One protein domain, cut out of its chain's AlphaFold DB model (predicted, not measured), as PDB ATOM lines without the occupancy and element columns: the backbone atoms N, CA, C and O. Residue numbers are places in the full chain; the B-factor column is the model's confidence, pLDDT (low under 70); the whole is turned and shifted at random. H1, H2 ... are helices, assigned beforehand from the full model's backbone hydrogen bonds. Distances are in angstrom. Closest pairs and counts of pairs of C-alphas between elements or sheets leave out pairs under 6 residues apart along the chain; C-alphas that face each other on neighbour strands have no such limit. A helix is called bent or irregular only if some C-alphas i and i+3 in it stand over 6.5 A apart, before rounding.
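This is residues 147 to 247 of the 428 residues of an uncharacterized protein of Actinomadura mexicana (UniProt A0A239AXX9). The bent helix H6 lies at the core: its first arm, H6a, sits in the middle between the long helices H1 and H4, with H5 folded back on it as a hairpin, while its second arm, H6b, turns off toward one end. H3 packs on H1 near the other end, and H2 lies near the bend. The printed part has 101 residues with six named helices, H1 to H6 in chain order, and no named strand: all helix. It is compact, with a radius of gyration of the C-alphas of 13.3 A, and spans 44 by 25 by 22 A.

H6, residues 226 to 247, was assigned as one helix by its hydrogen bonds but is bent: C-alphas 234 and 237 are 7.1 A apart, and its arms H6a, 226 to 234, and H6b, 237 to 247, stand at a steep tilt of 58 degrees. H4, residues 192 to 207, touches H6a at a steep tilt of 46 degrees, closest at the C-alphas of Ser 201 and Cys 233, 5.3 A. H5, residues 213 to 220, forms a helical hairpin with H6a at a shallow tilt of 32 degrees, closest at the C-alphas of Ala 219 and Leu 232, 7.1 A. H1, residues 147 to 163, touches H6a with residues 153 to 160 alone, closest at the C-alphas of Phe 157 and Val 227, 6.1 A. H1 and H4 are apart. H3, residues 179 to 188, touches H1, closest at the C-alphas of Trp 150 and Ala 187, 5.0 A. H2, residues 168 to 176, only just touches H6b, with 3 pairs of C-alphas within 8 A, the closest Ala 170 and Val 238, 6.3 A. Every O i to N i+4 pair is within hydrogen-bond range in H1 to H5, H6a and H6b.

H1 measures 24.3 A from C-alpha 147 at (34.362, 22.419, -6.172), H4 22.6 A and H6b 15.6 A, ending at C-alpha 247 at (27.714, -8.851, -36.565).

The C-alphas farthest apart, His 147 and Gly 247, are 44.1 A apart. The printed part has no cut, and its five links are tight. Mean pLDDT of the printed part is 91.8; residue 247 is under 70.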
ATOM      1  N   HIS A 147      34.721  21.518  -5.078       96.75
ATOM      2  CA  HIS A 147      34.362  22.419  -6.172       96.75
ATOM      3  C   HIS A 147      35.470  22.548  -7.220       96.75
ATOM      4  O   HIS A 147      35.181  22.502  -8.418       96.75
ATOM      5  N   ASP A 148      36.722  22.674  -6.785       96.56
ATOM      6  CA  ASP A 148      37.869  22.789  -7.686       96.56
ATOM      7  C   ASP A 148      38.006  21.526  -8.545       96.56
ATOM      8  O   ASP A 148      38.000  21.605  -9.776       96.56
ATOM      9  N   ARG A 149      37.973  20.342  -7.911       97.12
ATOM     10  CA  ARG A 149      37.962  19.045  -8.614       97.12
ATOM     11  C   ARG A 149      36.776  18.917  -9.566       97.12
ATOM     12  O   ARG A 149      36.933  18.503 -10.714       97.12
ATOM     13  N   TRP A 150      35.580  19.294  -9.120       97.75
ATOM     14  CA  TRP A 150      34.372  19.247  -9.942       97.75
ATOM     15  C   TRP A 150      34.491  20.154 -11.173       97.75
ATOM     16  O   TRP A 150      34.115  19.760 -12.281       97.75
ATOM     17  N   SER A 151      35.096  21.330 -11.010       97.81
ATOM     18  CA  SER A 151      35.340  22.282 -12.092       97.81
ATOM     19  C   SER A 151      36.365  21.783 -13.106       97.81
ATOM     20  O   SER A 151      36.151  21.915 -14.316       97.81
ATOM     21  N   GLU A 152      37.445  21.156 -12.643       96.69
ATOM     22  CA  GLU A 152      38.439  20.513 -13.508       96.69
ATOM     23  C   GLU A 152      37.830  19.372 -14.330       96.69
ATOM     24  O   GLU A 152      38.052  19.286 -15.545       96.69
ATOM     25  N   LEU A 153      36.996  18.542 -13.698       97.12
ATOM     26  CA  LEU A 153      36.251  17.472 -14.362       97.12
ATOM     27  C   LEU A 153      35.284  18.033 -15.412       97.12
ATOM     28  O   LEU A 153      35.247  17.538 -16.538       97.12
ATOM     29  N   HIS A 154      34.559  19.112 -15.108       97.44
ATOM     30  CA  HIS A 154      33.708  19.796 -16.088       97.44
ATOM     31  C   HIS A 154      34.506  20.334 -17.277       97.44
ATOM     32  O   HIS A 154      34.081  20.200 -18.429       97.44
ATOM     33  N   ALA A 155      35.678  20.920 -17.027       96.50
ATOM     34  CA  ALA A 155      36.559  21.376 -18.093       96.50
ATOM     35  C   ALA A 155      37.040  20.201 -18.962       96.50
ATOM     36  O   ALA A 155      37.078  20.332 -20.187       96.50
ATOM     37  N   SER A 156      37.352  19.046 -18.360       95.38
ATOM     38  CA  SER A 156      37.704  17.826 -19.098       95.38
ATOM     39  C   SER A 156      36.539  17.312 -19.945       95.38
ATOM     40  O   SER A 156      36.704  17.087 -21.144       95.38
ATOM     41  N   PHE A 157      35.335  17.247 -19.373       95.94
ATOM     42  CA  PHE A 157      34.115  16.846 -20.074       95.94
ATOM     43  C   PHE A 157      33.819  17.728 -21.288       95.94
ATOM     44  O   PHE A 157      33.537  17.221 -22.374       95.94
ATOM     45  N   ASN A 158      33.921  19.047 -21.124       94.69
ATOM     46  CA  ASN A 158      33.679  19.998 -22.205       94.69
ATOM     47  C   ASN A 158      34.726  19.877 -23.317       94.69
ATOM     48  O   ASN A 158      34.366  19.933 -24.492       94.69
ATOM     49  N   ARG A 159      36.007  19.674 -22.970       93.19
ATOM     50  CA  ARG A 159      37.062  19.421 -23.964       93.19
ATOM     51  C   ARG A 159      36.780  18.143 -24.745       93.19
ATOM     52  O   ARG A 159      36.755  18.192 -25.970       93.19
ATOM     53  N   LEU A 160      36.508  17.040 -24.048       91.25
ATOM     54  CA  LEU A 160      36.243  15.746 -24.674       91.25
ATOM     55  C   LEU A 160      35.002  15.808 -25.570       91.25
ATOM     56  O   LEU A 160      35.046  15.348 -26.704       91.25
ATOM     57  N   SER A 161      33.927  16.448 -25.112       89.38
ATOM     58  CA  SER A 161      32.696  16.612 -25.897       89.38
ATOM     59  C   SER A 161      32.895  17.466 -27.153       89.38
ATOM     60  O   SER A 161      32.193  17.273 -28.141       89.38
ATOM     61  N   ALA A 162      33.844  18.408 -27.128       87.19
ATOM     62  CA  ALA A 162      34.168  19.261 -28.268       87.19
ATOM     63  C   ALA A 162      35.088  18.582 -29.297       87.19
ATOM     64  O   ALA A 162      35.021  18.922 -30.477       87.19
ATOM     65  N   THR A 163      35.955  17.655 -28.874       87.31
ATOM     66  CA  THR A 163      36.941  17.000 -29.754       87.31
ATOM     67  C   THR A 163      36.527  15.604 -30.213       87.31
ATOM     68  O   THR A 163      36.975  15.153 -31.267       87.31
ATOM     69  N   ALA A 164      35.696  14.900 -29.443       85.69
ATOM     70  CA  ALA A 164      35.327  13.525 -29.746       85.69
ATOM     71  C   ALA A 164      34.401  13.451 -30.969       85.69
ATOM     72  O   ALA A 164      33.306  14.017 -30.996       85.69
ATOM     73  N   THR A 165      34.813  12.681 -31.976       88.50
ATOM     74  CA  THR A 165      33.969  12.379 -33.136       88.50
ATOM     75  C   THR A 165      33.071  11.194 -32.800       88.50
ATOM     76  O   THR A 165      33.461  10.038 -32.941       88.50
ATOM     77  N   LEU A 166      31.865  11.485 -32.311       91.69
ATOM     78  CA  LEU A 166      30.909  10.473 -31.859       91.69
ATOM     79  C   LEU A 166      29.724  10.337 -32.826       91.69
ATOM     80  O   LEU A 166      29.243  11.351 -33.338       91.69
ATOM     81  N   PRO A 167      29.177   9.125 -33.040       93.31
ATOM     82  CA  PRO A 167      27.910   8.954 -33.748       93.31
ATOM     83  C   PRO A 167      26.747   9.670 -33.045       93.31
ATOM     84  O   PRO A 167      26.748   9.840 -31.825       93.31
ATOM     85  N   SER A 168      25.695  10.021 -33.790       91.69
ATOM     86  CA  SER A 168      24.534  10.770 -33.266       91.69
ATOM     87  C   SER A 168      23.848  10.102 -32.066       91.69
ATOM     88  O   SER A 168      23.414  10.784 -31.136       91.69
ATOM     89  N   ALA A 169      23.782   8.767 -32.050       92.19
ATOM     90  CA  ALA A 169      23.236   8.005 -30.929       92.19
ATOM     91  C   ALA A 169      24.074   8.174 -29.650       92.19
ATOM     92  O   ALA A 169      23.510   8.349 -28.572       92.19
ATOM     93  N   ALA A 170      25.405   8.183 -29.773       93.50
ATOM     94  CA  ALA A 170      26.309   8.417 -28.652       93.50
ATOM     95  C   ALA A 170      26.240   9.875 -28.172       93.50
ATOM     96  O   ALA A 170      26.143  10.117 -26.973       93.50
ATOM     97  N   GLN A 171      26.173  10.849 -29.088       92.50
ATOM     98  CA  GLN A 171      25.980  12.262 -28.727       92.50
ATOM     99  C   GLN A 171      24.670  12.488 -27.957       92.50
ATOM    100  O   GLN A 171      24.633  13.234 -26.979       92.50
ATOM    101  N   THR A 172      23.595  11.813 -28.376       92.69
ATOM    102  CA  THR A 172      22.292  11.871 -27.698       92.69
ATOM    103  C   THR A 172      22.369  11.248 -26.305       92.69
ATOM    104  O   THR A 172      21.845  11.825 -25.357       92.69
ATOM    105  N   ALA A 173      23.052  10.106 -26.168       91.50
ATOM    106  CA  ALA A 173      23.266   9.462 -24.877       91.50
ATOM    107  C   ALA A 173      24.052  10.370 -23.917       91.50
ATOM    108  O   ALA A 173      23.578  10.601 -22.810       91.50
ATOM    109  N   ILE A 174      25.168  10.967 -24.360       91.81
ATOM    110  CA  ILE A 174      25.938  11.932 -23.555       91.81
ATOM    111  C   ILE A 174      25.071  13.121 -23.136       91.81
ATOM    112  O   ILE A 174      25.082  13.515 -21.974       91.81
ATOM    113  N   SER A 175      24.297  13.685 -24.065       89.50
ATOM    114  CA  SER A 175      23.461  14.862 -23.791       89.50
ATOM    115  C   SER A 175      22.347  14.585 -22.774       89.50
ATOM    116  O   SER A 175      21.844  15.514 -22.148       89.50
ATOM    117  N   ALA A 176      21.946  13.321 -22.613       89.94
ATOM    118  CA  ALA A 176      20.946  12.903 -21.635       89.94
ATOM    119  C   ALA A 176      21.536  12.638 -20.238       89.94
ATOM    120  O   ALA A 176      20.774  12.486 -19.277       89.94
ATOM    121  N   LEU A 177      22.868  12.586 -20.105       89.94
ATOM    122  CA  LEU A 177      23.519  12.291 -18.834       89.94
ATOM    123  C   LEU A 177      23.249  13.395 -17.803       89.94
ATOM    124  O   LEU A 177      23.301  14.586 -18.126       89.94
ATOM    125  N   PRO A 178      23.013  13.039 -16.530       93.62
ATOM    126  CA  PRO A 178      23.059  13.987 -15.425       93.62
ATOM    127  C   PRO A 178      24.523  14.362 -15.133       93.62
ATOM    128  O   PRO A 178      25.086  13.955 -14.121       93.62
ATOM    129  N   VAL A 179      25.150  15.115 -16.049       95.12
ATOM    130  CA  VAL A 179      26.595  15.418 -16.043       95.12
ATOM    131  C   VAL A 179      27.035  16.011 -14.707       95.12
ATOM    132  O   VAL A 179      27.994  15.526 -14.120       95.12
ATOM    133  N   ASN A 180      26.299  16.992 -14.183       96.94
ATOM    134  CA  ASN A 180      26.622  17.641 -12.912       96.94
ATOM    135  C   ASN A 180      26.682  16.629 -11.753       96.94
ATOM    136  O   ASN A 180      27.654  16.614 -11.006       96.94
ATOM    137  N   ALA A 181      25.695  15.733 -11.646       96.88
ATOM    138  CA  ALA A 181      25.671  14.699 -10.614       96.88
ATOM    139  C   ALA A 181      26.793  13.669 -10.803       96.88
ATOM    140  O   ALA A 181      27.491  13.337  -9.852       96.88
ATOM    141  N   ALA A 182      27.019  13.199 -12.031       95.94
ATOM    142  CA  ALA A 182      28.063  12.213 -12.305       95.94
ATOM    143  C   ALA A 182      29.475  12.766 -12.034       95.94
ATOM    144  O   ALA A 182      30.310  12.077 -11.450       95.94
ATOM    145  N   LEU A 183      29.735  14.023 -12.404       97.44
ATOM    146  CA  LEU A 183      31.020  14.672 -12.145       97.44
ATOM    147  C   LEU A 183      31.192  15.053 -10.669       97.44
ATOM    148  O   LEU A 183      32.299  14.932 -10.153       97.44
ATOM    149  N   LEU A 184      30.122  15.431  -9.960       97.81
ATOM    150  CA  LEU A 184      30.178  15.639  -8.509       97.81
ATOM    151  C   LEU A 184      30.452  14.325  -7.759       97.81
ATOM    152  O   LEU A 184      31.203  14.313  -6.784       97.81
ATOM    153  N   GLN A 185      29.895  13.206  -8.230       96.25
ATOM    154  CA  GLN A 185      30.174  11.886  -7.663       96.25
ATOM    155  C   GLN A 185      31.670  11.550  -7.773       96.25
ATOM    156  O   GLN A 185      32.267  11.107  -6.798       96.25
ATOM    157  N   LEU A 186      32.289  11.832  -8.926       96.25
ATOM    158  CA  LEU A 186      33.739  11.701  -9.115       96.25
ATOM    159  C   LEU A 186      34.539  12.688  -8.254       96.25
ATOM    160  O   LEU A 186      35.570  12.316  -7.707       96.25
ATOM    161  N   ALA A 187      34.080  13.933  -8.115       96.88
ATOM    162  CA  ALA A 187      34.777  14.962  -7.339       96.88
ATOM    163  C   ALA A 187      34.772  14.694  -5.825       96.88
ATOM    164  O   ALA A 187      35.667  15.146  -5.113       96.88
ATOM    165  N   THR A 188      33.753  13.993  -5.328       95.94
ATOM    166  CA  THR A 188      33.601  13.631  -3.908       95.94
ATOM    167  C   THR A 188      34.265  12.302  -3.556       95.94
ATOM    168  O   THR A 188      34.509  12.030  -2.380       95.94
ATOM    169  N   ASP A 189      34.576  11.483  -4.559       90.62
ATOM    170  CA  ASP A 189      35.228  10.194  -4.393       90.62
ATOM    171  C   ASP A 189      36.758  10.329  -4.254       90.62
ATOM    172  O   ASP A 189      37.379  11.240  -4.805       90.62
ATOM    173  N   HIS A 190      37.375   9.423  -3.493       77.44
ATOM    174  CA  HIS A 190      38.816   9.435  -3.204       77.44
ATOM    175  C   HIS A 190      39.623   8.465  -4.090       77.44
ATOM    176  O   HIS A 190      40.749   8.114  -3.749       77.44
ATOM    177  N   GLY A 191      39.065   8.036  -5.225       82.06
ATOM    178  CA  GLY A 191      39.715   7.179  -6.220       82.06
ATOM    179  C   GLY A 191      39.069   5.800  -6.368       82.06
ATOM    180  O   GLY A 191      39.206   5.184  -7.425       82.06
ATOM    181  N   GLU A 192      38.307   5.336  -5.374       89.12
ATOM    182  CA  GLU A 192      37.631   4.032  -5.399       89.12
ATOM    183  C   GLU A 192      36.646   3.907  -6.571       89.12
ATOM    184  O   GLU A 192      36.606   2.883  -7.263       89.12
ATOM    185  N   LEU A 193      35.876   4.964  -6.843       88.81
ATOM    186  CA  LEU A 193      34.945   5.014  -7.965       88.81
ATOM    187  C   LEU A 193      35.690   5.004  -9.297       88.81
ATOM    188  O   LEU A 193      35.267   4.310 -10.217       88.81
ATOM    189  N   ILE A 194      36.801   5.732  -9.412       90.12
ATOM    190  CA  ILE A 194      37.599   5.770 -10.646       90.12
ATOM    191  C   ILE A 194      38.188   4.384 -10.933       90.12
ATOM    192  O   ILE A 194      38.077   3.892 -12.058       90.12
ATOM    193  N   GLU A 195      38.744   3.711  -9.927       91.69
ATOM    194  CA  GLU A 195      39.249   2.339 -10.059       91.69
ATOM    195  C   GLU A 195      38.138   1.347 -10.422       91.69
ATOM    196  O   GLU A 195      38.324   0.447 -11.249       91.69
ATOM    197  N   HIS A 196      36.960   1.491  -9.811       91.75
ATOM    198  CA  HIS A 196      35.800   0.674 -10.140       91.75
ATOM    199  C   HIS A 196      35.343   0.896 -11.588       91.75
ATOM    200  O   HIS A 196      35.219  -0.073 -12.337       91.75
ATOM    201  N   LEU A 197      35.150   2.149 -12.003       92.19
ATOM    202  CA  LEU A 197      34.747   2.504 -13.364       92.19
ATOM    203  C   LEU A 197      35.785   2.049 -14.389       92.19
ATOM    204  O   LEU A 197      35.410   1.552 -15.445       92.19
ATOM    205  N   THR A 198      37.076   2.131 -14.066       92.81
ATOM    206  CA  THR A 198      38.152   1.651 -14.943       92.81
ATOM    207  C   THR A 198      38.001   0.152 -15.187       92.81
ATOM    208  O   THR A 198      37.865  -0.263 -16.339       92.81
ATOM    209  N   ARG A 199      37.879  -0.652 -14.119       93.00
ATOM    210  CA  ARG A 199      37.648  -2.104 -14.229       93.00
ATOM    211  C   ARG A 199      36.370  -2.441 -14.996       93.00
ATOM    212  O   ARG A 199      36.376  -3.347 -15.827       93.00
ATOM    213  N   VAL A 200      35.277  -1.720 -14.734       92.25
ATOM    214  CA  VAL A 200      34.005  -1.910 -15.449       92.25
ATOM    215  C   VAL A 200      34.166  -1.569 -16.928       92.25
ATOM    216  O   VAL A 200      33.729  -2.345 -17.771       92.25
ATOM    217  N   SER A 201      34.828  -0.462 -17.265       92.56
ATOM    218  CA  SER A 201      35.044  -0.041 -18.651       92.56
ATOM    219  C   SER A 201      35.870  -1.064 -19.441       92.56
ATOM    220  O   SER A 201      35.529  -1.380 -20.581       92.56
ATOM    221  N   GLU A 202      36.905  -1.646 -18.829       91.88
ATOM    222  CA  GLU A 202      37.734  -2.690 -19.435       91.88
ATOM    223  C   GLU A 202      36.947  -3.986 -19.645       91.88
ATOM    224  O   GLU A 202      36.982  -4.559 -20.736       91.88
ATOM    225  N   ALA A 203      36.181  -4.418 -18.637       91.12
ATOM    226  CA  ALA A 203      35.320  -5.593 -18.739       91.12
ATOM    227  C   ALA A 203      34.235  -5.414 -19.815       91.12
ATOM    228  O   ALA A 203      34.022  -6.302 -20.641       91.12
ATOM    229  N   CYS A 204      33.594  -4.243 -19.856       90.94
ATOM    230  CA  CYS A 204      32.622  -3.866 -20.877       90.94
ATOM    231  C   CYS A 204      33.238  -3.936 -22.279       90.94
ATOM    232  O   CYS A 204      32.691  -4.605 -23.153       90.94
ATOM    233  N   ARG A 205      34.411  -3.333 -22.490       91.44
ATOM    234  CA  ARG A 205      35.120  -3.392 -23.780       91.44
ATOM    235  C   ARG A 205      35.449  -4.819 -24.205       91.44
ATOM    236  O   ARG A 205      35.198  -5.179 -25.350       91.44
ATOM    237  N   ALA A 206      35.951  -5.644 -23.286       91.56
ATOM    238  CA  ALA A 206      36.264  -7.046 -23.562       91.56
ATOM    239  C   ALA A 206      35.019  -7.897 -23.882       91.56
ATOM    240  O   ALA A 206      35.144  -8.940 -24.520       91.56
ATOM    241  N   SER A 207      33.830  -7.462 -23.448       92.19
ATOM    242  CA  SER A 207      32.560  -8.160 -23.681       92.19
ATOM    243  C   SER A 207      31.877  -7.826 -25.013       92.19
ATOM    244  O   SER A 207      30.897  -8.483 -25.366       92.19
ATOM    245  N   LEU A 208      32.357  -6.817 -25.752       91.88
ATOM    246  CA  LEU A 208      31.761  -6.453 -27.038       91.88
ATOM    247  C   LEU A 208      31.950  -7.588 -28.063       91.88
ATOM    248  O   LEU A 208      33.066  -8.086 -28.217       91.88
ATOM    249  N   PRO A 209      30.891  -7.985 -28.797       88.25
ATOM    250  CA  PRO A 209      30.973  -9.083 -29.760       88.25
ATOM    251  C   PRO A 209      31.862  -8.750 -30.967       88.25
ATOM    252  O   PRO A 209      32.489  -9.640 -31.535       88.25
ATOM    253  N   GLU A 210      31.940  -7.471 -31.336       89.25
ATOM    254  CA  GLU A 210      32.816  -6.943 -32.380       89.25
ATOM    255  C   GLU A 210      33.433  -5.617 -31.926       89.25
ATOM    256  O   GLU A 210      32.879  -4.913 -31.076       89.25
ATOM    257  N   ARG A 211      34.591  -5.267 -32.500       89.25
ATOM    258  CA  ARG A 211      35.252  -3.986 -32.222       89.25
ATOM    259  C   ARG A 211      34.468  -2.842 -32.858       89.25
ATOM    260  O   ARG A 211      34.098  -2.916 -34.023       89.25
ATOM    261  N   VAL A 212      34.265  -1.777 -32.089       92.75
ATOM    262  CA  VAL A 212      33.559  -0.569 -32.524       92.75
ATOM    263  C   VAL A 212      34.558   0.583 -32.585       92.75
ATOM    264  O   VAL A 212      34.981   1.090 -31.547       92.75
ATOM    265  N   ASP A 213      34.940   0.997 -33.795       91.50
ATOM    266  CA  ASP A 213      36.084   1.897 -34.025       91.50
ATOM    267  C   ASP A 213      35.994   3.223 -33.259       91.50
ATOM    268  O   ASP A 213      36.967   3.648 -32.638       91.50
ATOM    269  N   TRP A 214      34.823   3.868 -33.241       92.88
ATOM    270  CA  TRP A 214      34.644   5.139 -32.528       92.88
ATOM    271  C   TRP A 214      34.760   4.974 -31.004       92.88
ATOM    272  O   TRP A 214      35.247   5.873 -30.318       92.88
ATOM    273  N   PHE A 215      34.340   3.824 -30.470       94.12
ATOM    274  CA  PHE A 215      34.398   3.518 -29.040       94.12
ATOM    275  C   PHE A 215      35.827   3.162 -28.615       94.12
ATOM    276  O   PHE A 215      36.307   3.624 -27.582       94.12
ATOM    277  N   GLU A 216      36.545   2.413 -29.454       92.25
ATOM    278  CA  GLU A 216      37.960   2.097 -29.248       92.25
ATOM    279  C   GLU A 216      38.856   3.332 -29.391       92.25
ATOM    280  O   GLU A 216      39.759   3.523 -28.575       92.25
ATOM    281  N   SER A 217      38.574   4.213 -30.357       91.62
ATOM    282  CA  SER A 217      39.263   5.502 -30.491       91.62
ATOM    283  C   SER A 217      39.114   6.319 -29.211       91.62
ATOM    284  O   SER A 217      40.121   6.747 -28.643       91.62
ATOM    285  N   LEU A 218      37.880   6.450 -28.705       92.00
ATOM    286  CA  LEU A 218      37.596   7.149 -27.454       92.00
ATOM    287  C   LEU A 218      38.354   6.538 -26.268       92.00
ATOM    288  O   LEU A 218      38.821   7.280 -25.412       92.00
ATOM    289  N   ALA A 219      38.502   5.211 -26.228       91.12
ATOM    290  CA  ALA A 219      39.185   4.499 -25.151       91.12
ATOM    291  C   ALA A 219      40.720   4.474 -25.258       91.12
ATOM    292  O   ALA A 219      41.402   4.158 -24.281       91.12
ATOM    293  N   SER A 220      41.276   4.739 -26.440       85.25
ATOM    294  CA  SER A 220      42.720   4.673 -26.691       85.25
ATOM    295  C   SER A 220      43.471   5.941 -26.276       85.25
ATOM    296  O   SER A 220      44.643   5.864 -25.900       85.25
ATOM    297  N   GLU A 221      42.801   7.092 -26.300       78.19
ATOM    298  CA  GLU A 221      43.374   8.385 -25.935       78.19
ATOM    299  C   GLU A 221      43.409   8.568 -24.413       78.19
ATOM    300  O   GLU A 221      42.408   8.327 -23.753       78.19
ATOM    301  N   ASN A 222      44.543   9.023 -23.862       80.81
ATOM    302  CA  ASN A 222      44.729   9.441 -22.461       80.81
ATOM    303  C   ASN A 222      43.885   8.645 -21.430       80.81
ATOM    304  O   ASN A 222      42.847   9.114 -20.949       80.81
ATOM    305  N   ARG A 223      44.339   7.419 -21.132       75.69
ATOM    306  CA  ARG A 223      43.616   6.413 -20.327       75.69
ATOM    307  C   ARG A 223      43.351   6.826 -18.880       75.69
ATOM    308  O   ARG A 223      42.414   6.307 -18.287       75.69
ATOM    309  N   ASP A 224      44.129   7.766 -18.355       83.25
ATOM    310  CA  ASP A 224      44.061   8.180 -16.951       83.25
ATOM    311  C   ASP A 224      43.029   9.299 -16.708       83.25
ATOM    312  O   ASP A 224      42.892   9.797 -15.595       83.25
ATOM    313  N   ASP A 225      42.295   9.724 -17.744       91.88
ATOM    314  CA  ASP A 225      41.261  10.755 -17.640       91.88
ATOM    315  C   ASP A 225      39.954  10.177 -17.055       91.88
ATOM    316  O   ASP A 225      39.243   9.436 -17.749       91.88
ATOM    317  N   PRO A 226      39.572  10.531 -15.812       94.12
ATOM    318  CA  PRO A 226      38.418   9.935 -15.137       94.12
ATOM    319  C   PRO A 226      37.096  10.223 -15.857       94.12
ATOM    320  O   PRO A 226      36.177   9.402 -15.835       94.12
ATOM    321  N   VAL A 227      36.998  11.360 -16.553       95.62
ATOM    322  CA  VAL A 227      35.797  11.717 -17.315       95.62
ATOM    323  C   VAL A 227      35.636  10.820 -18.533       95.62
ATOM    324  O   VAL A 227      34.523  10.412 -18.863       95.62
ATOM    325  N   ARG A 228      36.742  10.464 -19.189       94.31
ATOM    326  CA  ARG A 228      36.723   9.537 -20.320       94.31
ATOM    327  C   ARG A 228      36.258   8.154 -19.877       94.31
ATOM    328  O   ARG A 228      35.395   7.580 -20.536       94.31
ATOM    329  N   VAL A 229      36.771   7.650 -18.753       94.25
ATOM    330  CA  VAL A 229      36.350   6.356 -18.189       94.25
ATOM    331  C   VAL A 229      34.851   6.359 -17.869       94.25
ATOM    332  O   VAL A 229      34.139   5.439 -18.273       94.25
ATOM    333  N   LEU A 230      34.347   7.423 -17.235       94.81
ATOM    334  CA  LEU A 230      32.912   7.602 -16.991       94.81
ATOM    335  C   LEU A 230      32.103   7.550 -18.298       94.81
ATOM    336  O   LEU A 230      31.142   6.789 -18.394       94.81
ATOM    337  N   ILE A 231      32.497   8.320 -19.317       95.38
ATOM    338  CA  ILE A 231      31.792   8.361 -20.606       95.38
ATOM    339  C   ILE A 231      31.818   6.994 -21.302       95.38
ATOM    340  O   ILE A 231      30.818   6.605 -21.898       95.38
ATOM    341  N   LEU A 232      32.918   6.240 -21.217       94.69
ATOM    342  CA  LEU A 232      32.996   4.888 -21.778       94.69
ATOM    343  C   LEU A 232      31.983   3.943 -21.128       94.69
ATOM    344  O   LEU A 232      31.294   3.212 -21.842       94.69
ATOM    345  N   CYS A 233      31.854   3.979 -19.801       94.31
ATOM    346  CA  CYS A 233      30.838   3.204 -19.091       94.31
ATOM    347  C   CYS A 233      29.419   3.592 -19.538       94.31
ATOM    348  O   CYS A 233      28.603   2.716 -19.816       94.31
ATOM    349  N   GLU A 234      29.141   4.891 -19.669       93.69
ATOM    350  CA  GLU A 234      27.823   5.397 -20.077       93.69
ATOM    351  C   GLU A 234      27.482   5.096 -21.545       93.69
ATOM    352  O   GLU A 234      26.325   4.861 -21.898       93.69
ATOM    353  N   LEU A 235      28.483   5.074 -22.426       95.81
ATOM    354  CA  LEU A 235      28.304   4.800 -23.852       95.81
ATOM    355  C   LEU A 235      28.328   3.316 -24.205       95.81
ATOM    356  O   LEU A 235      27.956   2.961 -25.328       95.81
ATOM    357  N   PHE A 236      28.706   2.442 -23.274       95.75
ATOM    358  CA  PHE A 236      28.755   1.005 -23.513       95.75
ATOM    359  C   PHE A 236      27.443   0.427 -24.085       95.75
ATOM    360  O   PHE A 236      27.512  -0.290 -25.086       95.75
ATOM    361  N   PRO A 237      26.234   0.769 -23.584       94.88
ATOM    362  CA  PRO A 237      24.986   0.270 -24.169       94.88
ATOM    363  C   PRO A 237      24.775   0.696 -25.630       94.88
ATOM    364  O   PRO A 237      24.124  -0.016 -26.398       94.88
ATOM    365  N   VAL A 238      25.306   1.857 -26.027       95.81
ATOM    366  CA  VAL A 238      25.254   2.338 -27.415       95.81
ATOM    367  C   VAL A 238      26.246   1.560 -28.274       95.81
ATOM    368  O   VAL A 238      25.863   1.077 -29.339       95.81
ATOM    369  N   ALA A 239      27.478   1.377 -27.793       95.44
ATOM    370  CA  ALA A 239      28.509   0.595 -28.473       95.44
ATOM    371  C   ALA A 239      28.094  -0.874 -28.657       95.44
ATOM    372  O   ALA A 239      28.229  -1.414 -29.750       95.44
ATOM    373  N   SER A 240      27.491  -1.500 -27.642       95.12
ATOM    374  CA  SER A 240      26.987  -2.878 -27.727       95.12
ATOM    375  C   SER A 240      25.921  -3.033 -28.814       95.12
ATOM    376  O   SER A 240      25.980  -3.961 -29.619       95.12
ATOM    377  N   LYS A 241      24.965  -2.095 -28.894       93.56
ATOM    378  CA  LYS A 241      23.940  -2.096 -29.953       93.56
ATOM    379  C   LYS A 241      24.540  -1.895 -31.343       93.56
ATOM    380  O   LYS A 241      23.988  -2.409 -32.313       93.56
ATOM    381  N   ASP A 242      25.618  -1.126 -31.448       92.12
ATOM    382  CA  ASP A 242      26.325  -0.895 -32.707       92.12
ATOM    383  C   ASP A 242      27.110  -2.142 -33.143       92.12
ATOM    384  O   ASP A 242      26.993  -2.576 -34.288       92.12
ATOM    385  N   ALA A 243      27.809  -2.800 -32.213       91.94
ATOM    386  CA  ALA A 243      28.508  -4.063 -32.455       91.94
ATOM    387  C   ALA A 243      27.547  -5.178 -32.914       91.94
ATOM    388  O   ALA A 243      27.818  -5.887 -33.880       91.94
ATOM    389  N   GLU A 244      26.369  -5.295 -32.290       90.12
ATOM    390  CA  GLU A 244      25.343  -6.261 -32.707       90.12
ATOM    391  C   GLU A 244      24.803  -6.014 -34.123       90.12
ATOM    392  O   GLU A 244      24.399  -6.959 -34.807       90.12
ATOM    393  N   ARG A 245      24.734  -4.752 -34.564       86.81
ATOM    394  CA  ARG A 245      24.263  -4.413 -35.914       86.81
ATOM    395  C   ARG A 245      25.263  -4.850 -36.976       86.81
ATOM    396  O   ARG A 245      24.828  -5.330 -38.020       86.81
ATOM    397  N   HIS A 246      26.557  -4.719 -36.698       75.88
ATOM    398  CA  HIS A 246      27.620  -5.130 -37.612       75.88
ATOM    399  C   HIS A 246      27.739  -6.661 -37.699       75.88
ATOM    400  O   HIS A 246      27.719  -7.195 -38.808       75.88
ATOM    401  N   GLY A 247      27.650  -7.380 -36.574       68.69
ATOM    402  CA  GLY A 247      27.714  -8.851 -36.565       68.69
ATOM    403  C   GLY A 247      26.512  -9.581 -37.189       68.69
ATOM    404  O   GLY A 247      26.585 -10.779 -37.465       68.69
TER     405      GLY A 247